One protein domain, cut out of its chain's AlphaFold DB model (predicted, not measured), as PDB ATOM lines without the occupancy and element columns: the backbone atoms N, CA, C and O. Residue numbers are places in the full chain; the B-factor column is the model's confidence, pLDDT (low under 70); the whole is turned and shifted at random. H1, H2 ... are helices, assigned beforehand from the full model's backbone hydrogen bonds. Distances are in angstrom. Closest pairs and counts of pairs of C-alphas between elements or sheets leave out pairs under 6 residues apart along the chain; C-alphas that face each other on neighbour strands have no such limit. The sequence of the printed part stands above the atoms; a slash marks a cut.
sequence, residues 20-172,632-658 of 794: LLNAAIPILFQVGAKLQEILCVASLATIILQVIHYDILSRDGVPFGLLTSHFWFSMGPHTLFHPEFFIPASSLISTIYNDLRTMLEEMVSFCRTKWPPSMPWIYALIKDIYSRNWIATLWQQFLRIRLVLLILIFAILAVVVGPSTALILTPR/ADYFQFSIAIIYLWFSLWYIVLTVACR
ATOM      1  N   LEU A  20     -38.681  85.939 -43.101       66.38
ATOM      2  CA  LEU A  20     -37.990  87.214 -43.268       66.38
ATOM      3  C   LEU A  20     -36.467  87.089 -43.107       66.38
ATOM      4  O   LEU A  20     -35.722  87.741 -43.837       66.38
ATOM      5  N   LEU A  21     -35.990  86.236 -42.192       65.75
ATOM      6  CA  LEU A  21     -34.552  86.012 -42.006       65.75
ATOM      7  C   LEU A  21     -33.959  85.205 -43.168       65.75
ATOM      8  O   LEU A  21     -32.866  85.519 -43.638       65.75
ATOM      9  N   ASN A  22     -34.710  84.223 -43.671       64.19
ATOM     10  CA  ASN A  22     -34.292  83.381 -44.794       64.19
ATOM     11  C   ASN A  22     -34.139  84.220 -46.073       64.19
ATOM     12  O   ASN A  22     -33.140  84.104 -46.776       64.19
ATOM     13  N   ALA A  23     -35.045  85.178 -46.303       71.00
ATOM     14  CA  ALA A  23     -34.917  86.138 -47.399       71.00
ATOM     15  C   ALA A  23     -33.738  87.123 -47.228       71.00
ATOM     16  O   ALA A  23     -33.190  87.613 -48.217       71.00
ATOM     17  N   ALA A  24     -33.327  87.431 -45.992       76.56
ATOM     18  CA  ALA A  24     -32.296  88.434 -45.712       76.56
ATOM     19  C   ALA A  24     -30.858  87.914 -45.884       76.56
ATOM     20  O   ALA A  24     -29.972  88.680 -46.269       76.56
ATOM     21  N   ILE A  25     -30.597  86.632 -45.616       73.88
ATOM     22  CA  ILE A  25     -29.237  86.063 -45.636       73.88
ATOM     23  C   ILE A  25     -28.573  86.149 -47.028       73.88
ATOM     24  O   ILE A  25     -27.448  86.654 -47.105       73.88
ATOM     25  N   PRO A  26     -29.228  85.753 -48.141       74.56
ATOM     26  CA  PRO A  26     -28.651  85.911 -49.478       74.56
ATOM     27  C   PRO A  26     -28.343  87.375 -49.816       74.56
ATOM     28  O   PRO A  26     -27.312  87.674 -50.420       74.56
ATOM     29  N   ILE A  27     -29.201  88.300 -49.367       82.06
ATOM     30  CA  ILE A  27     -29.021  89.744 -49.563       82.06
ATOM     31  C   ILE A  27     -27.780  90.232 -48.810       82.06
ATOM     32  O   ILE A  27     -26.983  90.985 -49.365       82.06
ATOM     33  N   LEU A  28     -27.566  89.780 -47.571       82.81
ATOM     34  CA  LEU A  28     -26.376  90.134 -46.793       82.81
ATOM     35  C   LEU A  28     -25.088  89.645 -47.464       82.81
ATOM     36  O   LEU A  28     -24.129  90.413 -47.562       82.81
ATOM     37  N   PHE A  29     -25.072  88.413 -47.984       81.25
ATOM     38  CA  PHE A  29     -23.930  87.912 -48.755       81.25
ATOM     39  C   PHE A  29     -23.695  88.733 -50.025       81.25
ATOM     40  O   PHE A  29     -22.549  89.057 -50.332       81.25
ATOM     41  N   GLN A  30     -24.755  89.139 -50.726       82.06
ATOM     42  CA  GLN A  30     -24.648  89.981 -51.917       82.06
ATOM     43  C   GLN A  30     -24.107  91.384 -51.598       82.06
ATOM     44  O   GLN A  30     -23.254  91.901 -52.323       82.06
ATOM     45  N   VAL A  31     -24.560  91.997 -50.500       86.00
ATOM     46  CA  VAL A  31     -24.049  93.294 -50.029       86.00
ATOM     47  C   VAL A  31     -22.577  93.175 -49.637       86.00
ATOM     48  O   VAL A  31     -21.766  93.995 -50.067       86.00
ATOM     49  N   GLY A  32     -22.210  92.133 -48.885       85.62
ATOM     50  CA  GLY A  32     -20.822  91.855 -48.514       85.62
ATOM     51  C   GLY A  32     -19.924  91.641 -49.736       85.62
ATOM     52  O   GLY A  32     -18.858  92.245 -49.833       85.62
ATOM     53  N   ALA A  33     -20.392  90.862 -50.714       83.12
ATOM     54  CA  ALA A  33     -19.707  90.642 -51.982       83.12
ATOM     55  C   ALA A  33     -19.484  91.953 -52.756       83.12
ATOM     56  O   ALA A  33     -18.391  92.183 -53.276       83.12
ATOM     57  N   LYS A  34     -20.479  92.851 -52.783       83.75
ATOM     58  CA  LYS A  34     -20.347  94.145 -53.465       83.75
ATOM     59  C   LYS A  34     -19.399  95.102 -52.745       83.75
ATOM     60  O   LYS A  34     -18.647  95.830 -53.390       83.75
ATOM     61  N   LEU A  35     -19.413  95.088 -51.414       85.94
ATOM     62  CA  LEU A  35     -18.495  95.878 -50.599       85.94
ATOM     63  C   LEU A  35     -17.046  95.397 -50.774       85.94
ATOM     64  O   LEU A  35     -16.156  96.223 -50.964       85.94
ATOM     65  N   GLN A  36     -16.818  94.079 -50.809       86.75
ATOM     66  CA  GLN A  36     -15.515  93.487 -51.130       86.75
ATOM     67  C   GLN A  36     -15.027  93.922 -52.520       86.75
ATOM     68  O   GLN A  36     -13.879  94.334 -52.662       86.75
ATOM     69  N   GLU A  37     -15.896  93.872 -53.533       85.50
ATOM     70  CA  GLU A  37     -15.578  94.324 -54.891       85.50
ATOM     71  C   GLU A  37     -15.070  95.777 -54.896       85.50
ATOM     72  O   GLU A  37     -14.016  96.057 -55.473       85.50
ATOM     73  N   ILE A  38     -15.767  96.689 -54.206       85.50
ATOM     74  CA  ILE A  38     -15.380  98.106 -54.112       85.50
ATOM     75  C   ILE A  38     -14.040  98.264 -53.381       85.50
ATOM     76  O   ILE A  38     -13.183  99.026 -53.832       85.50
ATOM     77  N   LEU A  39     -13.822  97.528 -52.286       86.31
ATOM     78  CA  LEU A  39     -12.564  97.565 -51.534       86.31
ATOM     79  C   LEU A  39     -11.377  97.048 -52.359       86.31
ATOM     80  O   LEU A  39     -10.300  97.646 -52.320       86.31
ATOM     81  N   CYS A  40     -11.562  95.982 -53.142       85.88
ATOM     82  CA  CYS A  40     -10.523  95.479 -54.036       85.88
ATOM     83  C   CYS A  40     -10.142  96.531 -55.086       85.88
ATOM     84  O   CYS A  40      -8.953  96.806 -55.267       85.88
ATOM     85  N   VAL A  41     -11.125  97.176 -55.722       85.19
ATOM     86  CA  VAL A  41     -10.875  98.252 -56.697       85.19
ATOM     87  C   VAL A  41     -10.169  99.440 -56.043       85.19
ATOM     88  O   VAL A  41      -9.159  99.908 -56.570       85.19
ATOM     89  N   ALA A  42     -10.631  99.882 -54.869       83.81
ATOM     90  CA  ALA A  42     -10.008 100.972 -54.123       83.81
ATOM     91  C   ALA A  42      -8.541 100.662 -53.780       83.81
ATOM     92  O   ALA A  42      -7.667 101.493 -54.012       83.81
ATOM     93  N   SER A  43      -8.249  99.441 -53.318       88.19
ATOM     94  CA  SER A  43      -6.880  99.029 -52.983       88.19
ATOM     95  C   SER A  43      -5.937  99.048 -54.193       88.19
ATOM     96  O   SER A  43      -4.820  99.554 -54.093       88.19
ATOM     97  N   LEU A  44      -6.389  98.567 -55.358       86.75
ATOM     98  CA  LEU A  44      -5.602  98.606 -56.593       86.75
ATOM     99  C   LEU A  44      -5.368 100.039 -57.053       86.75
ATOM    100  O   LEU A  44      -4.264 100.382 -57.476       86.75
ATOM    101  N   ALA A  45      -6.386 100.886 -56.924       83.44
ATOM    102  CA  ALA A  45      -6.259 102.295 -57.225       83.44
ATOM    103  C   ALA A  45      -5.177 102.930 -56.327       83.44
ATOM    104  O   ALA A  45      -4.292 103.609 -56.850       83.44
ATOM    105  N   THR A  46      -5.178 102.675 -55.013       83.62
ATOM    106  CA  THR A  46      -4.148 103.183 -54.085       83.62
ATOM    107  C   THR A  46      -2.741 102.716 -54.467       83.62
ATOM    108  O   THR A  46      -1.814 103.525 -54.462       83.62
ATOM    109  N   ILE A  47      -2.579 101.449 -54.867       84.62
ATOM    110  CA  ILE A  47      -1.292 100.914 -55.347       84.62
ATOM    111  C   ILE A  47      -0.794 101.712 -56.558       84.62
ATOM    112  O   ILE A  47       0.358 102.144 -56.586       84.62
ATOM    113  N   ILE A  48      -1.661 101.943 -57.550       83.31
ATOM    114  CA  ILE A  48      -1.315 102.720 -58.749       83.31
ATOM    115  C   ILE A  48      -0.929 104.154 -58.372       83.31
ATOM    116  O   ILE A  48       0.079 104.661 -58.863       83.31
ATOM    117  N   LEU A  49      -1.694 104.794 -57.484       79.50
ATOM    118  CA  LEU A  49      -1.428 106.162 -57.042       79.50
ATOM    119  C   LEU A  49      -0.052 106.279 -56.388       79.50
ATOM    120  O   LEU A  49       0.711 107.182 -56.722       79.50
ATOM    121  N   GLN A  50       0.306 105.340 -55.515       79.81
ATOM    122  CA  GLN A  50       1.604 105.365 -54.850       79.81
ATOM    123  C   GLN A  50       2.759 105.069 -55.817       79.81
ATOM    124  O   GLN A  50       3.821 105.675 -55.691       79.81
ATOM    125  N   VAL A  51       2.562 104.203 -56.820       79.38
ATOM    126  CA  VAL A  51       3.553 103.997 -57.894       79.38
ATOM    127  C   VAL A  51       3.762 105.286 -58.693       79.38
ATOM    128  O   VAL A  51       4.902 105.662 -58.961       79.38
ATOM    129  N   ILE A  52       2.679 105.995 -59.021       77.75
ATOM    130  CA  ILE A  52       2.740 107.288 -59.709       77.75
ATOM    131  C   ILE A  52       3.454 108.324 -58.837       77.75
ATOM    132  O   ILE A  52       4.351 109.004 -59.328       77.75
ATOM    133  N   HIS A  53       3.125 108.415 -57.545       75.38
ATOM    134  CA  HIS A  53       3.803 109.306 -56.601       75.38
ATOM    135  C   HIS A  53       5.301 109.019 -56.515       75.38
ATOM    136  O   HIS A  53       6.107 109.945 -56.591       75.38
ATOM    137  N   TYR A  54       5.678 107.746 -56.412       73.81
ATOM    138  CA  TYR A  54       7.075 107.338 -56.390       73.81
ATOM    139  C   TYR A  54       7.811 107.763 -57.668       73.81
ATOM    140  O   TYR A  54       8.913 108.308 -57.584       73.81
ATOM    141  N   ASP A  55       7.206 107.571 -58.845       73.44
ATOM    142  CA  ASP A  55       7.807 107.978 -60.118       73.44
ATOM    143  C   ASP A  55       7.870 109.510 -60.288       73.44
ATOM    144  O   ASP A  55       8.837 110.002 -60.870       73.44
ATOM    145  N   ILE A  56       6.911 110.278 -59.748       71.94
ATOM    146  CA  ILE A  56       6.976 111.754 -59.717       71.94
ATOM    147  C   ILE A  56       8.120 112.229 -58.819       71.94
ATOM    148  O   ILE A  56       8.887 113.100 -59.219       71.94
ATOM    149  N   LEU A  57       8.220 111.686 -57.602       70.12
ATOM    150  CA  LEU A  57       9.195 112.128 -56.600       70.12
ATOM    151  C   LEU A  57      10.626 111.711 -56.957       70.12
ATOM    152  O   LEU A  57      11.574 112.428 -56.645       70.12
ATOM    153  N   SER A  58      10.789 110.566 -57.621       67.12
ATOM    154  CA  SER A  58      12.107 109.981 -57.882       67.12
ATOM    155  C   SER A  58      12.707 110.348 -59.250       67.12
ATOM    156  O   SER A  58      13.871 110.015 -59.485       67.12
ATOM    157  N   ARG A  59      11.950 110.941 -60.201       62.03
ATOM    158  CA  ARG A  59      12.366 111.071 -61.626       62.03
ATOM    159  C   ARG A  59      11.879 112.352 -62.336       62.03
ATOM    160  O   ARG A  59      11.206 113.183 -61.745       62.03
ATOM    161  N   ASP A  60      12.235 112.498 -63.624       58.28
ATOM    162  CA  ASP A  60      12.008 113.650 -64.538       58.28
ATOM    163  C   ASP A  60      10.519 113.970 -64.872       58.28
ATOM    164  O   ASP A  60      10.202 114.453 -65.962       58.28
ATOM    165  N   GLY A  61       9.590 113.719 -63.945       61.44
ATOM    166  CA  GLY A  61       8.170 114.048 -64.075       61.44
ATOM    167  C   GLY A  61       7.332 113.014 -64.838       61.44
ATOM    168  O   GLY A  61       7.819 112.222 -65.648       61.44
ATOM    169  N   VAL A  62       6.025 113.032 -64.568       64.94
ATOM    170  CA  VAL A  62       5.012 112.158 -65.178       64.94
ATOM    171  C   VAL A  62       4.067 113.025 -66.029       64.94
ATOM    172  O   VAL A  62       3.711 114.123 -65.598       64.94
ATOM    173  N   PRO A  63       3.650 112.585 -67.236       65.88
ATOM    174  CA  PRO A  63       2.655 113.296 -68.038       65.88
ATOM    175  C   PRO A  63       1.393 113.610 -67.224       65.88
ATOM    176  O   PRO A  63       0.847 112.722 -66.573       65.88
ATOM    177  N   PHE A  64       0.892 114.845 -67.309       62.38
ATOM    178  CA  PHE A  64      -0.238 115.316 -66.494       62.38
ATOM    179  C   PHE A  64      -1.497 114.437 -66.623       62.38
ATOM    180  O   PHE A  64      -2.197 114.209 -65.643       62.38
ATOM    181  N   GLY A  65      -1.742 113.856 -67.804       64.25
ATOM    182  CA  GLY A  65      -2.855 112.921 -68.024       64.25
ATOM    183  C   GLY A  65      -2.741 111.591 -67.264       64.25
ATOM    184  O   GLY A  65      -3.753 110.948 -67.014       64.25
ATOM    185  N   LEU A  66      -1.536 111.177 -66.856       65.94
ATOM    186  CA  LEU A  66      -1.328 109.983 -66.029       65.94
ATOM    187  C   LEU A  66      -1.479 110.277 -64.530       65.94
ATOM    188  O   LEU A  66      -1.785 109.355 -63.780       65.94
ATOM    189  N   LEU A  67      -1.345 111.537 -64.094       67.00
ATOM    190  CA  LEU A  67      -1.561 111.936 -62.694       67.00
ATOM    191  C   LEU A  67      -2.996 111.676 -62.242       67.00
ATOM    192  O   LEU A  67      -3.236 111.311 -61.097       67.00
ATOM    193  N   THR A  68      -3.954 111.827 -63.156       67.75
ATOM    194  CA  THR A  68      -5.361 111.591 -62.843       67.75
ATOM    195  C   THR A  68      -5.762 110.128 -62.978       67.75
ATOM    196  O   THR A  68      -6.853 109.796 -62.529       67.75
ATOM    197  N   SER A  69      -4.906 109.248 -63.530       66.62
ATOM    198  CA  SER A  69      -5.221 107.838 -63.849       66.62
ATOM    199  C   SER A  69      -5.873 107.080 -62.680       66.62
ATOM    200  O   SER A  69      -6.838 106.355 -62.903       66.62
ATOM    201  N   HIS A  70      -5.445 107.336 -61.438       66.69
ATOM    202  CA  HIS A  70      -6.057 106.808 -60.213       66.69
ATOM    203  C   HIS A  70      -7.573 107.084 -60.099       66.69
ATOM    204  O   HIS A  70      -8.344 106.184 -59.770       66.69
ATOM    205  N   PHE A  71      -8.020 108.306 -60.411       66.69
ATOM    206  CA  PHE A  71      -9.430 108.704 -60.311       66.69
ATOM    207  C   PHE A  71     -10.314 107.988 -61.340       66.69
ATOM    208  O   PHE A  71     -11.467 107.672 -61.046       66.69
ATOM    209  N   TRP A  72      -9.770 107.662 -62.516       65.38
ATOM    210  CA  TRP A  72     -10.508 106.950 -63.565       65.38
ATOM    211  C   TRP A  72     -10.838 105.506 -63.172       65.38
ATOM    212  O   TRP A  72     -11.866 104.987 -63.602       65.38
ATOM    213  N   PHE A  73     -10.023 104.884 -62.307       61.62
ATOM    214  CA  PHE A  73     -10.303 103.556 -61.750       61.62
ATOM    215  C   PHE A  73     -11.485 103.557 -60.780       61.62
ATOM    216  O   PHE A  73     -12.250 102.597 -60.753       61.62
ATOM    217  N   SER A  74     -11.670 104.648 -60.034       60.69
ATOM    218  CA  SER A  74     -12.802 104.817 -59.112       60.69
ATOM    219  C   SER A  74     -14.134 105.027 -59.849       60.69
ATOM    220  O   SER A  74     -15.190 104.624 -59.367       60.69
ATOM    221  N   MET A  75     -14.098 105.597 -61.062       63.78
ATOM    222  CA  MET A  75     -15.295 105.884 -61.867       63.78
ATOM    223  C   MET A  75     -15.824 104.680 -62.676       63.78
ATOM    224  O   MET A  75     -16.916 104.754 -63.233       63.78
ATOM    225  N   GLY A  76     -15.114 103.545 -62.703       56.31
ATOM    226  CA  GLY A  76     -15.584 102.284 -63.297       56.31
ATOM    227  C   GLY A  76     -15.117 102.011 -64.741       56.31
ATOM    228  O   GLY A  76     -14.487 102.853 -65.369       56.31
ATOM    229  N   PRO A  77     -15.423 100.823 -65.306       55.09
ATOM    230  CA  PRO A  77     -14.783 100.280 -66.518       55.09
ATOM    231  C   PRO A  77     -15.074 101.030 -67.826       55.09
ATOM    232  O   PRO A  77     -14.330 100.881 -68.793       55.09
ATOM    233  N   HIS A  78     -16.140 101.831 -67.886       57.81
ATOM    234  CA  HIS A  78     -16.505 102.588 -69.089       57.81
ATOM    235  C   HIS A  78     -15.451 103.643 -69.466       57.81
ATOM    236  O   HIS A  78     -15.332 104.016 -70.632       57.81
ATOM    237  N   THR A  79     -14.648 104.087 -68.496       60.28
ATOM    238  CA  THR A  79     -13.584 105.076 -68.696       60.28
ATOM    239  C   THR A  79     -12.401 104.524 -69.494       60.28
ATOM    240  O   THR A  79     -11.757 105.281 -70.215       60.28
ATOM    241  N   LEU A  80     -12.159 103.204 -69.464       55.31
ATOM    242  CA  LEU A  80     -11.090 102.547 -70.233       55.31
ATOM    243  C   LEU A  80     -11.338 102.566 -71.746       55.31
ATOM    244  O   LEU A  80     -10.402 102.402 -72.523       55.31
ATOM    245  N   PHE A  81     -12.588 102.771 -72.166       59.84
ATOM    246  CA  PHE A  81     -12.972 102.880 -73.574       59.84
ATOM    247  C   PHE A  81     -13.104 104.332 -74.038       59.84
ATOM    248  O   PHE A  81     -13.371 104.577 -75.216       59.84
ATOM    249  N   HIS A  82     -12.916 105.302 -73.138       60.09
ATOM    250  CA  HIS A  82     -12.961 106.701 -73.520       60.09
ATOM    251  C   HIS A  82     -11.710 107.035 -74.349       60.09
ATOM    252  O   HIS A  82     -10.599 106.701 -73.926       60.09
ATOM    253  N   PRO A  83     -11.838 107.711 -75.508       58.25
ATOM    254  CA  PRO A  83     -10.694 108.067 -76.350       58.25
ATOM    255  C   PRO A  83      -9.602 108.802 -75.566       58.25
ATOM    256  O   PRO A  83      -8.416 108.600 -75.811       58.25
ATOM    257  N   GLU A  84     -10.018 109.592 -74.574       60.62
ATOM    258  CA  GLU A  84      -9.168 110.374 -73.676       60.62
ATOM    259  C   GLU A  84      -8.181 109.533 -72.859       60.62
ATOM    260  O   GLU A  84      -7.064 109.988 -72.622       60.62
ATOM    261  N   PHE A  85      -8.527 108.287 -72.522       54.00
ATOM    262  CA  PHE A  85      -7.619 107.360 -71.840       54.00
ATOM    263  C   PHE A  85      -6.408 106.996 -72.715       54.00
ATOM    264  O   PHE A  85      -5.289 106.836 -72.225       54.00
ATOM    265  N   PHE A  86      -6.606 106.920 -74.034       57.03
ATOM    266  CA  PHE A  86      -5.562 106.569 -74.995       57.03
ATOM    267  C   PHE A  86      -4.820 107.780 -75.562       57.03
ATOM    268  O   PHE A  86      -3.819 107.591 -76.247       57.03
ATOM    269  N   ILE A  87      -5.240 109.021 -75.293       61.69
ATOM    270  CA  ILE A  87      -4.526 110.227 -75.756       61.69
ATOM    271  C   ILE A  87      -3.085 110.293 -75.197       61.69
ATOM    272  O   ILE A  87      -2.150 110.524 -75.972       61.69
ATOM    273  N   PRO A  88      -2.832 110.018 -73.901       55.53
ATOM    274  CA  PRO A  88      -1.470 109.928 -73.375       55.53
ATOM    275  C   PRO A  88      -0.669 108.787 -74.012       55.53
ATOM    276  O   PRO A  88       0.512 108.951 -74.290       55.53
ATOM    277  N   ALA A  89      -1.303 107.644 -74.292       52.59
ATOM    278  CA  ALA A  89      -0.639 106.490 -74.898       52.59
ATOM    279  C   ALA A  89      -0.330 106.701 -76.392       52.59
ATOM    280  O   ALA A  89       0.748 106.343 -76.853       52.59
ATOM    281  N   SER A  90      -1.239 107.316 -77.148       54.50
ATOM    282  CA  SER A  90      -1.080 107.592 -78.578       54.50
ATOM    283  C   SER A  90      -0.080 108.716 -78.825       54.50
ATOM    284  O   SER A  90       0.748 108.599 -79.728       54.50
ATOM    285  N   SER A  91      -0.073 109.749 -77.974       56.62
ATOM    286  CA  SER A  91       0.994 110.750 -77.978       56.62
ATOM    287  C   SER A  91       2.342 110.100 -77.669       56.62
ATOM    288  O   SER A  91       3.269 110.303 -78.446       56.62
ATOM    289  N   LEU A  92       2.434 109.215 -76.665       53.41
ATOM    290  CA  LEU A  92       3.656 108.465 -76.354       53.41
ATOM    291  C   LEU A  92       4.133 107.602 -77.534       53.41
ATOM    292  O   LEU A  92       5.303 107.665 -77.895       53.41
ATOM    293  N   ILE A  93       3.233 106.843 -78.171       54.88
ATOM    294  CA  ILE A  93       3.534 106.016 -79.352       54.88
ATOM    295  C   ILE A  93       3.982 106.894 -80.526       54.88
ATOM    296  O   ILE A  93       4.927 106.537 -81.221       54.88
ATOM    297  N   SER A  94       3.357 108.056 -80.730       55.62
ATOM    298  CA  SER A  94       3.753 108.997 -81.781       55.62
ATOM    299  C   SER A  94       5.122 109.624 -81.516       55.62
ATOM    300  O   SER A  94       5.909 109.776 -82.448       55.62
ATOM    301  N   THR A  95       5.449 109.940 -80.257       57.91
ATOM    302  CA  THR A  95       6.770 110.448 -79.871       57.91
ATOM    303  C   THR A  95       7.826 109.364 -80.052       57.91
ATOM    304  O   THR A  95       8.855 109.630 -80.655       57.91
ATOM    305  N   ILE A  96       7.535 108.125 -79.639       54.06
ATOM    306  CA  ILE A  96       8.409 106.962 -79.851       54.06
ATOM    307  C   ILE A  96       8.643 106.732 -81.345       54.06
ATOM    308  O   ILE A  96       9.781 106.561 -81.765       54.06
ATOM    309  N   TYR A  97       7.584 106.756 -82.156       59.44
ATOM    310  CA  TYR A  97       7.673 106.571 -83.602       59.44
ATOM    311  C   TYR A  97       8.488 107.683 -84.273       59.44
ATOM    312  O   TYR A  97       9.332 107.397 -85.119       59.44
ATOM    313  N   ASN A  98       8.272 108.940 -83.878       62.22
ATOM    314  CA  ASN A  98       8.996 110.084 -84.426       62.22
ATOM    315  C   ASN A  98      10.465 110.105 -83.989       62.22
ATOM    316  O   ASN A  98      11.312 110.389 -84.829       62.22
ATOM    317  N   ASP A  99      10.776 109.732 -82.745       58.16
ATOM    318  CA  ASP A  99      12.152 109.615 -82.245       58.16
ATOM    319  C   ASP A  99      12.896 108.439 -82.895       58.16
ATOM    320  O   ASP A  99      14.048 108.575 -83.295       58.16
ATOM    321  N   LEU A 100      12.243 107.283 -83.075       52.91
ATOM    322  CA  LEU A 100      12.817 106.155 -83.823       52.91
ATOM    323  C   LEU A 100      13.066 106.520 -85.285       52.91
ATOM    324  O   LEU A 100      14.075 106.116 -85.863       52.91
ATOM    325  N   ARG A 101      12.151 107.286 -85.882       59.69
ATOM    326  CA  ARG A 101      12.259 107.748 -87.262       59.69
ATOM    327  C   ARG A 101      13.390 108.755 -87.439       59.69
ATOM    328  O   ARG A 101      14.180 108.575 -88.360       59.69
ATOM    329  N   THR A 102      13.514 109.763 -86.575       61.22
ATOM    330  CA  THR A 102      14.641 110.710 -86.617       61.22
ATOM    331  C   THR A 102      15.965 109.998 -86.356       61.22
ATOM    332  O   THR A 102      16.940 110.265 -87.051       61.22
ATOM    333  N   MET A 103      15.989 109.003 -85.464       54.22
ATOM    334  CA  MET A 103      17.166 108.161 -85.222       54.22
ATOM    335  C   MET A 103      17.579 107.359 -86.469       54.22
ATOM    336  O   MET A 103      18.760 107.298 -86.812       54.22
ATOM    337  N   LEU A 104      16.612 106.779 -87.188       54.84
ATOM    338  CA  LEU A 104      16.841 106.081 -88.456       54.84
ATOM    339  C   LEU A 104      17.296 107.037 -89.564       54.84
ATOM    340  O   LEU A 104      18.217 106.712 -90.310       54.84
ATOM    341  N   GLU A 105      16.692 108.219 -89.665       63.97
ATOM    342  CA  GLU A 105      17.046 109.234 -90.662       63.97
ATOM    343  C   GLU A 105      18.452 109.817 -90.410       63.97
ATOM    344  O   GLU A 105      19.221 109.986 -91.360       63.97
ATOM    345  N   GLU A 106      18.855 110.020 -89.150       61.78
ATOM    346  CA  GLU A 106      20.208 110.461 -88.783       61.78
ATOM    347  C   GLU A 106      21.263 109.365 -88.980       61.78
ATOM    348  O   GLU A 106      22.330 109.647 -89.529       61.78
ATOM    349  N   MET A 107      20.966 108.105 -88.631       52.97
ATOM    350  CA  MET A 107      21.858 106.975 -88.933       52.97
ATOM    351  C   MET A 107      22.053 106.810 -90.443       52.97
ATOM    352  O   MET A 107      23.178 106.626 -90.906       52.97
ATOM    353  N   VAL A 108      20.980 106.928 -91.231       59.16
ATOM    354  CA  VAL A 108      21.042 106.829 -92.695       59.16
ATOM    355  C   VAL A 108      21.802 108.015 -93.300       59.16
ATOM    356  O   VAL A 108      22.604 107.810 -94.211       59.16
ATOM    357  N   SER A 109      21.611 109.234 -92.789       62.22
ATOM    358  CA  SER A 109      22.346 110.443 -93.199       62.22
ATOM    359  C   SER A 109      23.849 110.345 -92.896       62.22
ATOM    360  O   SER A 109      24.693 110.635 -93.755       62.22
ATOM    361  N   PHE A 110      24.198 109.846 -91.708       52.66
ATOM    362  CA  PHE A 110      25.577 109.622 -91.281       52.66
ATOM    363  C   PHE A 110      26.255 108.511 -92.098       52.66
ATOM    364  O   PHE A 110      27.390 108.673 -92.552       52.66
ATOM    365  N   CYS A 111      25.542 107.416 -92.387       52.03
ATOM    366  CA  CYS A 111      26.037 106.351 -93.261       52.03
ATOM    367  C   CYS A 111      26.256 106.822 -94.708       52.03
ATOM    368  O   CYS A 111      27.187 106.357 -95.364       52.03
ATOM    369  N   ARG A 112      25.435 107.752 -95.215       54.34
ATOM    370  CA  ARG A 112      25.478 108.196 -96.618       54.34
ATOM    371  C   ARG A 112      26.612 109.185 -96.922       54.34
ATOM    372  O   ARG A 112      26.986 109.328 -98.081       54.34
ATOM    373  N   THR A 113      27.175 109.853 -95.913       55.00
ATOM    374  CA  THR A 113      28.146 110.946 -96.112       55.00
ATOM    375  C   THR A 113      29.610 110.572 -95.853       55.00
ATOM    376  O   THR A 113      30.486 111.378 -96.169       55.00
ATOM    377  N   LYS A 114      29.934 109.380 -95.318       53.47
ATOM    378  CA  LYS A 114      31.327 109.098 -94.906       53.47
ATOM    379  C   LYS A 114      31.756 107.621 -94.904       53.47
ATOM    380  O   LYS A 114      31.933 107.039 -93.843       53.47
ATOM    381  N   TRP A 115      32.017 107.036 -96.076       45.59
ATOM    382  CA  TRP A 115      32.783 105.777 -96.230       45.59
ATOM    383  C   TRP A 115      33.715 105.898 -97.457       45.59
ATOM    384  O   TRP A 115      33.208 106.262 -98.518       45.59
ATOM    385  N   PRO A 116      35.056 105.691 -97.344       49.31
ATOM    386  CA  PRO A 116      35.659 104.351 -97.194       49.31
ATOM    387  C   PRO A 116      36.935 104.345 -96.272       49.31
ATOM    388  O   PRO A 116      37.013 105.184 -95.376       49.31
ATOM    389  N   PRO A 117      37.888 103.379 -96.325       52.75
ATOM    390  CA  PRO A 117      38.072 102.385 -95.268       52.75
ATOM    391  C   PRO A 117      39.462 102.462 -94.609       52.75
ATOM    392  O   PRO A 117      40.464 102.120 -95.230       52.75
ATOM    393  N   SER A 118      39.524 102.886 -93.346       62.72
ATOM    394  CA  SER A 118      40.552 102.524 -92.341       62.72
ATOM    395  C   SER A 118      40.589 103.608 -91.271       62.72
ATOM    396  O   SER A 118      41.325 104.564 -91.444       62.72
ATOM    397  N   MET A 119      39.807 103.537 -90.179       52.75
ATOM    398  CA  MET A 119      40.048 104.486 -89.076       52.75
ATOM    399  C   MET A 119      39.446 104.146 -87.693       52.75
ATOM    400  O   MET A 119      38.473 103.401 -87.600       52.75
ATOM    401  N   PRO A 120      39.978 104.787 -86.626       55.62
ATOM    402  CA  PRO A 120      39.629 104.676 -85.195       55.62
ATOM    403  C   PRO A 120      38.264 105.264 -84.789       55.62
ATOM    404  O   PRO A 120      38.010 105.550 -83.617       55.62
ATOM    405  N   TRP A 121      37.367 105.466 -85.749       56.25
ATOM    406  CA  TRP A 121      36.067 106.097 -85.538       56.25
ATOM    407  C   TRP A 121      35.078 105.187 -84.810       56.25
ATOM    408  O   TRP A 121      34.130 105.705 -84.249       56.25
ATOM    409  N   ILE A 122      35.302 103.870 -84.742       56.38
ATOM    410  CA  ILE A 122      34.457 102.957 -83.951       56.38
ATOM    411  C   ILE A 122      34.543 103.307 -82.458       56.38
ATOM    412  O   ILE A 122      33.527 103.319 -81.777       56.38
ATOM    413  N   TYR A 123      35.724 103.682 -81.953       53.72
ATOM    414  CA  TYR A 123      35.880 104.117 -80.560       53.72
ATOM    415  C   TYR A 123      35.264 105.504 -80.322       53.72
ATOM    416  O   TYR A 123      34.694 105.749 -79.265       53.72
ATOM    417  N   ALA A 124      35.314 106.402 -81.314       57.47
ATOM    418  CA  ALA A 124      34.636 107.700 -81.258       57.47
ATOM    419  C   ALA A 124      33.108 107.573 -81.395       57.47
ATOM    420  O   ALA A 124      32.392 108.295 -80.720       57.47
ATOM    421  N   LEU A 125      32.617 106.623 -82.196       60.47
ATOM    422  CA  LEU A 125      31.206 106.281 -82.349       60.47
ATOM    423  C   LEU A 125      30.688 105.669 -81.052       60.47
ATOM    424  O   LEU A 125      29.706 106.154 -80.524       60.47
ATOM    425  N   ILE A 126      31.387 104.683 -80.479       59.19
ATOM    426  CA  ILE A 126      31.037 104.092 -79.180       59.19
ATOM    427  C   ILE A 126      31.099 105.146 -78.073       59.19
ATOM    428  O   ILE A 126      30.221 105.147 -77.226       59.19
ATOM    429  N   LYS A 127      32.077 106.061 -78.079       59.12
ATOM    430  CA  LYS A 127      32.189 107.138 -77.082       59.12
ATOM    431  C   LYS A 127      31.131 108.230 -77.261       59.12
ATOM    432  O   LYS A 127      30.644 108.724 -76.257       59.12
ATOM    433  N   ASP A 128      30.756 108.596 -78.485       60.09
ATOM    434  CA  ASP A 128      29.702 109.591 -78.751       60.09
ATOM    435  C   ASP A 128      28.313 109.002 -78.475       60.09
ATOM    436  O   ASP A 128      27.493 109.649 -77.829       60.09
ATOM    437  N   ILE A 129      28.120 107.724 -78.822       56.53
ATOM    438  CA  ILE A 129      27.015 106.882 -78.370       56.53
ATOM    439  C   ILE A 129      26.989 106.905 -76.831       56.53
ATOM    440  O   ILE A 129      26.064 107.459 -76.267       56.53
ATOM    441  N   TYR A 130      28.030 106.470 -76.113       50.84
ATOM    442  CA  TYR A 130      28.049 106.474 -74.637       50.84
ATOM    443  C   TYR A 130      27.942 107.870 -73.982       50.84
ATOM    444  O   TYR A 130      27.514 107.951 -72.833       50.84
ATOM    445  N   SER A 131      28.353 108.951 -74.661       57.28
ATOM    446  CA  SER A 131      28.378 110.313 -74.090       57.28
ATOM    447  C   SER A 131      27.105 111.120 -74.322       57.28
ATOM    448  O   SER A 131      26.795 112.007 -73.526       57.28
ATOM    449  N   ARG A 132      26.347 110.834 -75.384       54.94
ATOM    450  CA  ARG A 132      25.015 111.415 -75.572       54.94
ATOM    451  C   ARG A 132      24.038 110.613 -74.729       54.94
ATOM    452  O   ARG A 132      24.198 109.417 -74.584       54.94
ATOM    453  N   ASN A 133      23.019 111.237 -74.158       56.66
ATOM    454  CA  ASN A 133      22.068 110.622 -73.220       56.66
ATOM    455  C   ASN A 133      21.167 109.503 -73.819       56.66
ATOM    456  O   ASN A 133      20.065 109.304 -73.332       56.66
ATOM    457  N   TRP A 134      21.592 108.761 -74.849       55.25
ATOM    458  CA  TRP A 134      20.803 107.763 -75.593       55.25
ATOM    459  C   TRP A 134      20.362 106.544 -74.757       55.25
ATOM    460  O   TRP A 134      19.211 106.131 -74.831       55.25
ATOM    461  N   ILE A 135      21.243 105.973 -73.920       58.62
ATOM    462  CA  ILE A 135      20.882 104.904 -72.974       58.62
ATOM    463  C   ILE A 135      19.929 105.469 -71.931       58.62
ATOM    464  O   ILE A 135      18.988 104.788 -71.548       58.62
ATOM    465  N   ALA A 136      20.121 106.722 -71.508       58.03
ATOM    466  CA  ALA A 136      19.215 107.374 -70.574       58.03
ATOM    467  C   ALA A 136      17.837 107.632 -71.206       58.03
ATOM    468  O   ALA A 136      16.841 107.384 -70.540       58.03
ATOM    469  N   THR A 137      17.744 108.029 -72.481       62.56
ATOM    470  CA  THR A 137      16.460 108.208 -73.180       62.56
ATOM    471  C   THR A 137      15.781 106.877 -73.495       62.56
ATOM    472  O   THR A 137      14.589 106.751 -73.235       62.56
ATOM    473  N   LEU A 138      16.505 105.850 -73.951       63.31
ATOM    474  CA  LEU A 138      15.955 104.494 -74.124       63.31
ATOM    475  C   LEU A 138      15.497 103.893 -72.790       63.31
ATOM    476  O   LEU A 138      14.425 103.295 -72.717       63.31
ATOM    477  N   TRP A 139      16.262 104.095 -71.716       60.41
ATOM    478  CA  TRP A 139      15.891 103.674 -70.365       60.41
ATOM    479  C   TRP A 139      14.675 104.446 -69.848       60.41
ATOM    480  O   TRP A 139      13.755 103.848 -69.299       60.41
ATOM    481  N   GLN A 140      14.602 105.758 -70.085       64.69
ATOM    482  CA  GLN A 140      13.425 106.568 -69.767       64.69
ATOM    483  C   GLN A 140      12.187 106.123 -70.548       64.69
ATOM    484  O   GLN A 140      11.104 106.037 -69.970       64.69
ATOM    485  N   GLN A 141      12.323 105.792 -71.832       67.50
ATOM    486  CA  GLN A 141      11.212 105.267 -72.625       67.50
ATOM    487  C   GLN A 141      10.784 103.876 -72.145       67.50
ATOM    488  O   GLN A 141       9.587 103.627 -72.003       67.50
ATOM    489  N   PHE A 142      11.727 103.003 -71.788       69.00
ATOM    490  CA  PHE A 142      11.427 101.699 -71.195       69.00
ATOM    491  C   PHE A 142      10.687 101.824 -69.855       69.00
ATOM    492  O   PHE A 142       9.727 101.098 -69.603       69.00
ATOM    493  N   LEU A 143      11.072 102.784 -69.010       66.50
ATOM    494  CA  LEU A 143      10.390 103.073 -67.745       66.50
ATOM    495  C   LEU A 143       8.964 103.604 -67.957       66.50
ATOM    496  O   LEU A 143       8.055 103.196 -67.237       66.50
ATOM    497  N   ARG A 144       8.742 104.446 -68.974       70.81
ATOM    498  CA  ARG A 144       7.399 104.924 -69.347       70.81
ATOM    499  C   ARG A 144       6.520 103.792 -69.879       70.81
ATOM    500  O   ARG A 144       5.368 103.682 -69.473       70.81
ATOM    501  N   ILE A 145       7.070 102.919 -70.723       75.50
ATOM    502  CA  ILE A 145       6.371 101.721 -71.211       75.50
ATOM    503  C   ILE A 145       6.035 100.792 -70.042       75.50
ATOM    504  O   ILE A 145       4.910 100.310 -69.953       75.50
ATOM    505  N   ARG A 146       6.968 100.588 -69.105       79.00
ATOM    506  CA  ARG A 146       6.733  99.799 -67.890       79.00
ATOM    507  C   ARG A 146       5.580 100.365 -67.061       79.00
ATOM    508  O   ARG A 146       4.740  99.587 -66.625       79.00
ATOM    509  N   LEU A 147       5.531 101.682 -66.850       77.00
ATOM    510  CA  LEU A 147       4.452 102.329 -66.099       77.00
ATOM    511  C   LEU A 147       3.100 102.150 -66.801       77.00
ATOM    512  O   LEU A 147       2.136 101.737 -66.165       77.00
ATOM    513  N   VAL A 148       3.035 102.380 -68.117       78.44
ATOM    514  CA  VAL A 148       1.804 102.190 -68.906       78.44
ATOM    515  C   VAL A 148       1.341 100.731 -68.879       78.44
ATOM    516  O   VAL A 148       0.159 100.473 -68.671       78.44
ATOM    517  N   LEU A 149       2.257  99.769 -69.033       81.88
ATOM    518  CA  LEU A 149       1.940  98.341 -68.938       81.88
ATOM    519  C   LEU A 149       1.439  97.961 -67.544       81.88
ATOM    520  O   LEU A 149       0.485  97.201 -67.429       81.88
ATOM    521  N   LEU A 150       2.048  98.503 -66.492       82.06
ATOM    522  CA  LEU A 150       1.641  98.258 -65.113       82.06
ATOM    523  C   LEU A 150       0.242  98.830 -64.838       82.06
ATOM    524  O   LEU A 150      -0.600  98.121 -64.294       82.06
ATOM    525  N   ILE A 151      -0.038 100.055 -65.293       82.44
ATOM    526  CA  ILE A 151      -1.372 100.667 -65.228       82.44
ATOM    527  C   ILE A 151      -2.391  99.815 -65.990       82.44
ATOM    528  O   ILE A 151      -3.469  99.561 -65.469       82.44
ATOM    529  N   LEU A 152      -2.053  99.321 -67.184       84.75
ATOM    530  CA  LEU A 152      -2.945  98.481 -67.986       84.75
ATOM    531  C   LEU A 152      -3.208  97.114 -67.333       84.75
ATOM    532  O   LEU A 152      -4.346  96.649 -67.323       84.75
ATOM    533  N   ILE A 153      -2.190  96.483 -66.744       87.56
ATOM    534  CA  ILE A 153      -2.347  95.222 -66.005       87.56
ATOM    535  C   ILE A 153      -3.256  95.428 -64.793       87.56
ATOM    536  O   ILE A 153      -4.201  94.662 -64.609       87.56
ATOM    537  N   PHE A 154      -3.016  96.467 -63.988       86.75
ATOM    538  CA  PHE A 154      -3.858  96.748 -62.829       86.75
ATOM    539  C   PHE A 154      -5.260  97.225 -63.214       86.75
ATOM    540  O   PHE A 154      -6.204  96.917 -62.496       86.75
ATOM    541  N   ALA A 155      -5.425  97.885 -64.363       83.38
ATOM    542  CA  ALA A 155      -6.727  98.220 -64.928       83.38
ATOM    543  C   ALA A 155      -7.547  96.966 -65.226       83.38
ATOM    544  O   ALA A 155      -8.672  96.827 -64.749       83.38
ATOM    545  N   ILE A 156      -6.963  96.028 -65.976       88.25
ATOM    546  CA  ILE A 156      -7.605  94.750 -66.295       88.25
ATOM    547  C   ILE A 156      -7.903  93.989 -65.002       88.25
ATOM    548  O   ILE A 156      -9.009  93.481 -64.825       88.25
ATOM    549  N   LEU A 157      -6.947  93.954 -64.071       89.25
ATOM    550  CA  LEU A 157      -7.134  93.290 -62.788       89.25
ATOM    551  C   LEU A 157      -8.272  93.931 -61.984       89.25
ATOM    552  O   LEU A 157      -9.094  93.194 -61.460       89.25
ATOM    553  N   ALA A 158      -8.384  95.261 -61.938       85.81
ATOM    554  CA  ALA A 158      -9.447  95.971 -61.225       85.81
ATOM    555  C   ALA A 158     -10.839  95.676 -61.795       85.81
ATOM    556  O   ALA A 158     -11.782  95.470 -61.033       85.81
ATOM    557  N   VAL A 159     -10.962  95.581 -63.122       87.25
ATOM    558  CA  VAL A 159     -12.236  95.250 -63.782       87.25
ATOM    559  C   VAL A 159     -12.675  93.819 -63.483       87.25
ATOM    560  O   VAL A 159     -13.869  93.556 -63.361       87.25
ATOM    561  N   VAL A 160     -11.729  92.885 -63.370       90.50
ATOM    562  CA  VAL A 160     -12.050  91.456 -63.275       90.50
ATOM    563  C   VAL A 160     -12.062  90.953 -61.829       90.50
ATOM    564  O   VAL A 160     -12.873  90.088 -61.495       90.50
ATOM    565  N   VAL A 161     -11.218  91.495 -60.944       92.00
ATOM    566  CA  VAL A 161     -11.105  91.054 -59.544       92.00
ATOM    567  C   VAL A 161     -12.387  91.310 -58.764       92.00
ATOM    568  O   VAL A 161     -12.795  90.460 -57.978       92.00
ATOM    569  N   GLY A 162     -13.054  92.436 -59.021       84.88
ATOM    570  CA  GLY A 162     -14.298  92.808 -58.361       84.88
ATOM    571  C   GLY A 162     -15.403  91.766 -58.572       84.88
ATOM    572  O   GLY A 162     -15.776  91.075 -57.624       84.88
ATOM    573  N   PRO A 163     -15.850  91.552 -59.821       86.19
ATOM    574  CA  PRO A 163     -16.822  90.512 -60.149       86.19
ATOM    575  C   PRO A 163     -16.362  89.102 -59.753       86.19
ATOM    576  O   PRO A 163     -17.169  88.302 -59.285       86.19
ATOM    577  N   SER A 164     -15.070  88.783 -59.905       89.69
ATOM    578  CA  SER A 164     -14.546  87.447 -59.577       89.69
ATOM    579  C   SER A 164     -14.608  87.153 -58.081       89.69
ATOM    580  O   SER A 164     -15.037  86.074 -57.686       89.69
ATOM    581  N   THR A 165     -14.221  88.110 -57.234       87.94
ATOM    582  CA  THR A 165     -14.297  87.955 -55.774       87.94
ATOM    583  C   THR A 165     -15.742  87.942 -55.286       87.94
ATOM    584  O   THR A 165     -16.072  87.127 -54.429       87.94
ATOM    585  N   ALA A 166     -16.629  88.744 -55.885       84.44
ATOM    586  CA  ALA A 166     -18.053  88.728 -55.562       84.44
ATOM    587  C   ALA A 166     -18.712  87.365 -55.857       84.44
ATOM    588  O   ALA A 166     -19.473  86.844 -55.039       84.44
ATOM    589  N   LEU A 167     -18.379  86.751 -56.998       84.69
ATOM    590  CA  LEU A 167     -18.889  85.430 -57.373       84.69
ATOM    591  C   LEU A 167     -18.329  84.305 -56.495       84.69
ATOM    592  O   LEU A 167     -19.065  83.374 -56.185       84.69
ATOM    593  N   ILE A 168     -17.070  84.409 -56.054       85.44
ATOM    594  CA  ILE A 168     -16.475  83.464 -55.094       85.44
ATOM    595  C   ILE A 168     -17.153  83.570 -53.723       85.44
ATOM    596  O   ILE A 168     -17.326  82.557 -53.054       85.44
ATOM    597  N   LEU A 169     -17.532  84.777 -53.295       82.19
ATOM    598  CA  LEU A 169     -18.154  85.006 -51.986       82.19
ATOM    599  C   LEU A 169     -19.624  84.589 -51.929       82.19
ATOM    600  O   LEU A 169     -20.129  84.310 -50.845       82.19
ATOM    601  N   THR A 170     -20.303  84.515 -53.072       81.00
ATOM    602  CA  THR A 170     -21.722  84.156 -53.121       81.00
ATOM    603  C   THR A 170     -21.879  82.637 -52.983       81.00
ATOM    604  O   THR A 170     -21.435  81.906 -53.876       81.00
ATOM    605  N   PRO A 171     -22.494  82.126 -51.899       79.81
ATOM    606  CA  PRO A 171     -22.729  80.696 -51.770       79.81
ATOM    607  C   PRO A 171     -23.768  80.233 -52.799       79.81
ATOM    608  O   PRO A 171     -24.660  80.989 -53.187       79.81
ATOM    609  N   ARG A 172     -23.660  78.981 -53.246       77.31
ATOM    610  CA  ARG A 172     -24.617  78.360 -54.174       77.31
ATOM    611  C   ARG A 172     -25.329  77.208 -53.482       77.31
ATOM    612  O   ARG A 172     -24.736  76.557 -52.623       77.31
ATOM    613  N   ALA A 632     -15.080  78.216 -65.050       85.06
ATOM    614  CA  ALA A 632     -15.186  79.626 -64.693       85.06
ATOM    615  C   ALA A 632     -14.842  79.897 -63.217       85.06
ATOM    616  O   ALA A 632     -14.205  80.908 -62.924       85.06
ATOM    617  N   ASP A 633     -15.192  78.981 -62.306       83.06
ATOM    618  CA  ASP A 633     -14.904  79.125 -60.874       83.06
ATOM    619  C   ASP A 633     -13.378  79.089 -60.631       83.06
ATOM    620  O   ASP A 633     -12.832  79.902 -59.885       83.06
ATOM    621  N   TYR A 634     -12.656  78.213 -61.345       87.62
ATOM    622  CA  TYR A 634     -11.188  78.138 -61.291       87.62
ATOM    623  C   TYR A 634     -10.515  79.398 -61.848       87.62
ATOM    624  O   TYR A 634      -9.503  79.855 -61.306       87.62
ATOM    625  N   PHE A 635     -11.069  79.976 -62.916       89.44
ATOM    626  CA  PHE A 635     -10.573  81.230 -63.482       89.44
ATOM    627  C   PHE A 635     -10.719  82.385 -62.484       89.44
ATOM    628  O   PHE A 635      -9.739  83.075 -62.197       89.44
ATOM    629  N   GLN A 636     -11.904  82.541 -61.885       89.06
ATOM    630  CA  GLN A 636     -12.172  83.565 -60.869       89.06
ATOM    631  C   GLN A 636     -11.229  83.428 -59.670       89.06
ATOM    632  O   GLN A 636     -10.648  84.414 -59.213       89.06
ATOM    633  N   PHE A 637     -11.022  82.200 -59.189       88.81
ATOM    634  CA  PHE A 637     -10.119  81.931 -58.072       88.81
ATOM    635  C   PHE A 637      -8.662  82.271 -58.408       88.81
ATOM    636  O   PHE A 637      -7.952  82.864 -57.596       88.81
ATOM    637  N   SER A 638      -8.229  81.971 -59.635       92.00
ATOM    638  CA  SER A 638      -6.887  82.322 -60.116       92.00
ATOM    639  C   SER A 638      -6.666  83.838 -60.107       92.00
ATOM    640  O   SER A 638      -5.623  84.307 -59.658       92.00
ATOM    641  N   ILE A 639      -7.665  84.614 -60.533       92.56
ATOM    642  CA  ILE A 639      -7.620  86.084 -60.498       92.56
ATOM    643  C   ILE A 639      -7.526  86.602 -59.061       92.56
ATOM    644  O   ILE A 639      -6.716  87.489 -58.786       92.56
ATOM    645  N   ALA A 640      -8.302  86.029 -58.137       90.38
ATOM    646  CA  ALA A 640      -8.243  86.391 -56.724       90.38
ATOM    647  C   ALA A 640      -6.856  86.103 -56.118       90.38
ATOM    648  O   ALA A 640      -6.308  86.958 -55.423       90.38
ATOM    649  N   ILE A 641      -6.239  84.957 -56.437       92.25
ATOM    650  CA  ILE A 641      -4.867  84.633 -56.007       92.25
ATOM    651  C   ILE A 641      -3.857  85.640 -56.563       92.25
ATOM    652  O   ILE A 641      -2.993  86.102 -55.819       92.25
ATOM    653  N   ILE A 642      -3.953  85.987 -57.850       92.56
ATOM    654  CA  ILE A 642      -3.051  86.958 -58.487       92.56
ATOM    655  C   ILE A 642      -3.153  88.315 -57.782       92.56
ATOM    656  O   ILE A 642      -2.133  88.915 -57.441       92.56
ATOM    657  N   TYR A 643      -4.374  88.778 -57.506       92.94
ATOM    658  CA  TYR A 643      -4.609  90.006 -56.749       92.94
ATOM    659  C   TYR A 643      -4.022  89.952 -55.331       92.94
ATOM    660  O   TYR A 643      -3.355  90.904 -54.913       92.94
ATOM    661  N   LEU A 644      -4.222  88.846 -54.605       91.88
ATOM    662  CA  LEU A 644      -3.658  88.661 -53.266       91.88
ATOM    663  C   LEU A 644      -2.129  88.705 -53.295       91.88
ATOM    664  O   LEU A 644      -1.524  89.361 -52.451       91.88
ATOM    665  N   TRP A 645      -1.507  88.078 -54.294       93.75
ATOM    666  CA  TRP A 645      -0.059  88.125 -54.497       93.75
ATOM    667  C   TRP A 645       0.451  89.550 -54.715       93.75
ATOM    668  O   TRP A 645       1.395  89.962 -54.041       93.75
ATOM    669  N   PHE A 646      -0.175  90.319 -55.612       89.25
ATOM    670  CA  PHE A 646       0.217  91.711 -55.863       89.25
ATOM    671  C   PHE A 646       0.026  92.603 -54.638       89.25
ATOM    672  O   PHE A 646       0.903  93.406 -54.323       89.25
ATOM    673  N   SER A 647      -1.093  92.440 -53.933       89.00
ATOM    674  CA  SER A 647      -1.401  93.221 -52.736       89.00
ATOM    675  C   SER A 647      -0.419  92.912 -51.608       89.00
ATOM    676  O   SER A 647       0.111  93.825 -50.983       89.00
ATOM    677  N   LEU A 648      -0.104  91.633 -51.381       90.69
ATOM    678  CA  LEU A 648       0.846  91.211 -50.351       90.69
ATOM    679  C   LEU A 648       2.269  91.659 -50.691       90.69
ATOM    680  O   LEU A 648       2.957  92.205 -49.833       90.69
ATOM    681  N   TRP A 649       2.687  91.504 -51.950       90.81
ATOM    682  CA  TRP A 649       3.956  92.034 -52.447       90.81
ATOM    683  C   TRP A 649       4.074  93.541 -52.199       90.81
ATOM    684  O   TRP A 649       5.083  94.005 -51.668       90.81
ATOM    685  N   TYR A 650       3.029  94.297 -52.535       86.06
ATOM    686  CA  TYR A 650       2.985  95.735 -52.314       86.06
ATOM    687  C   TYR A 650       3.078  96.096 -50.829       86.06
ATOM    688  O   TYR A 650       3.916  96.912 -50.462       86.06
ATOM    689  N   ILE A 651       2.292  95.443 -49.966       86.44
ATOM    690  CA  ILE A 651       2.338  95.662 -48.513       86.44
ATOM    691  C   ILE A 651       3.750  95.404 -47.978       86.44
ATOM    692  O   ILE A 651       4.280  96.221 -47.226       86.44
ATOM    693  N   VAL A 652       4.390  94.304 -48.389       87.06
ATOM    694  CA  VAL A 652       5.766  93.982 -47.988       87.06
ATOM    695  C   VAL A 652       6.740  95.064 -48.452       87.06
ATOM    696  O   VAL A 652       7.576  95.489 -47.657       87.06
ATOM    697  N   LEU A 653       6.619  95.550 -49.692       83.31
ATOM    698  CA  LEU A 653       7.447  96.648 -50.194       83.31
ATOM    699  C   LEU A 653       7.233  97.939 -49.399       83.31
ATOM    700  O   LEU A 653       8.209  98.550 -48.978       83.31
ATOM    701  N   THR A 654       5.990  98.348 -49.147       80.75
ATOM    702  CA  THR A 654       5.690  99.573 -48.394       80.75
ATOM    703  C   THR A 654       6.220  99.491 -46.962       80.75
ATOM    704  O   THR A 654       6.839 100.437 -46.475       80.75
ATOM    705  N   VAL A 655       6.045  98.346 -46.297       82.50
ATOM    706  CA  VAL A 655       6.553  98.121 -44.934       82.50
ATOM    707  C   VAL A 655       8.085  98.083 -44.906       82.50
ATOM    708  O   VAL A 655       8.688  98.657 -43.998       82.50
ATOM    709  N   ALA A 656       8.725  97.443 -45.890       80.56
ATOM    710  CA  ALA A 656      10.182  97.351 -45.973       80.56
ATOM    711  C   ALA A 656      10.835  98.701 -46.305       80.56
ATOM    712  O   ALA A 656      11.852  99.053 -45.709       80.56
ATOM    713  N   CYS A 657      10.246  99.464 -47.226       81.44
ATOM    714  CA  CYS A 657      10.767 100.759 -47.648       81.44
ATOM    715  C   CYS A 657      10.438 101.886 -46.656       81.44
ATOM    716  O   CYS A 657      11.138 102.888 -46.663       81.44
ATOM    717  N   ARG A 658       9.418 101.738 -45.789       75.44
ATOM    718  CA  ARG A 658       8.957 102.744 -44.797       75.44
ATOM    719  C   ARG A 658       8.628 104.131 -45.367       75.44
ATOM    720  O   ARG A 658       8.420 105.076 -44.612       75.44
TER     721      ARG A 658
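What this domain is: This is residues 20 to 172 and 632 to 658 of the 794 residues of an uncharacterized protein of Dissoconium aciculare CBS 342.82 (UniProt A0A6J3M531). Two long helices, H1 and H7, lie side by side and run opposite ways, and H8 packs with residues 633 to 643 on residues 157 to 168 of H7, slanting off steeply. After H1 the path folds back through short H2, H3 and H4, with H3 packed on H1; H5 then runs out and H6 and H7 return, a long open loop of which residues 97 to 137 stick out. The printed part has 180 residues, with eight named helices, H1 to H8 in chain order, and no named strand: all helix. It is only just extended, close to loose, with a radius of gyration of the C-alphas of 23.9 A and spans of 93 by 38 by 31 A.

How they stand to each other: Start at H1, residues 20 to 58, the longest helix. H7, residues 134 to 169, touches it at a shallow tilt of 7 degrees, opposite ways; the closest C-alphas, of Glu 37 and Gly 162, are 4.0 A apart. H8, residues 632 to 657, touches H7 at a steep tilt of 52 degrees, opposite ways, closest at C-alphas 164 and 636, 4.7 A. H8 only just touches H1, with 3 pairs of C-alphas within 8 A, closest at Ile 47 and Tyr 650, 7.4 A. H3, residues 69 to 74, touches residues 41 to 49 of H1, closest at C-alphas 45 and 70, 5.4 A. H2, residues 64 to 67, is close to but not clearly touching H1, with C-alphas 52 and 67 at 7.0 A. H4, residues 77 to 81, stands likewise to H7, with C-alphas 77 and 159 at 6.3 A. H5, residues 83 to 113, is close to but not clearly touching H7, with C-alphas 89 and 148 at 7.8 A. H6, residues 121 to 131, is apart from H5 and meets H7 only through their link. Every O i to N i+4 pair is within hydrogen-bond range in H6 and H8, against 33 of 35 in H1, 25 of 27 in H5, 30 of 32 in H7, 0 of 2 in H3 and 0 of 1 in H4; O i to N i+3 gives 3 of 3 in H3 and 2 of 2 in H4, and H2 is too short for an i+4 pair.

Where its parts are: Find C-alpha 20 at (-37.990, 87.214, -43.268); H1 runs 56.9 A from there. H5 spans 43.7 A, with a kink of 27 degrees near residue 90. H7 spans 50.9 A, with a kink of 32 degrees near residue 161. H8 ends, after 37.6 A, at C-alpha 657, (10.767, 100.759, -47.648).

The domain as a whole: The two C-alphas farthest apart, of Leu 20 and Ser 118, are 93.9 A apart. Residues 173 to 631 are not printed, and C-alphas 172 and 632 stand 14.2 A apart across that cut. Of the links printed whole, none is long. The model's pLDDT is under 70 at residues 20 to 22 and 58 to 143.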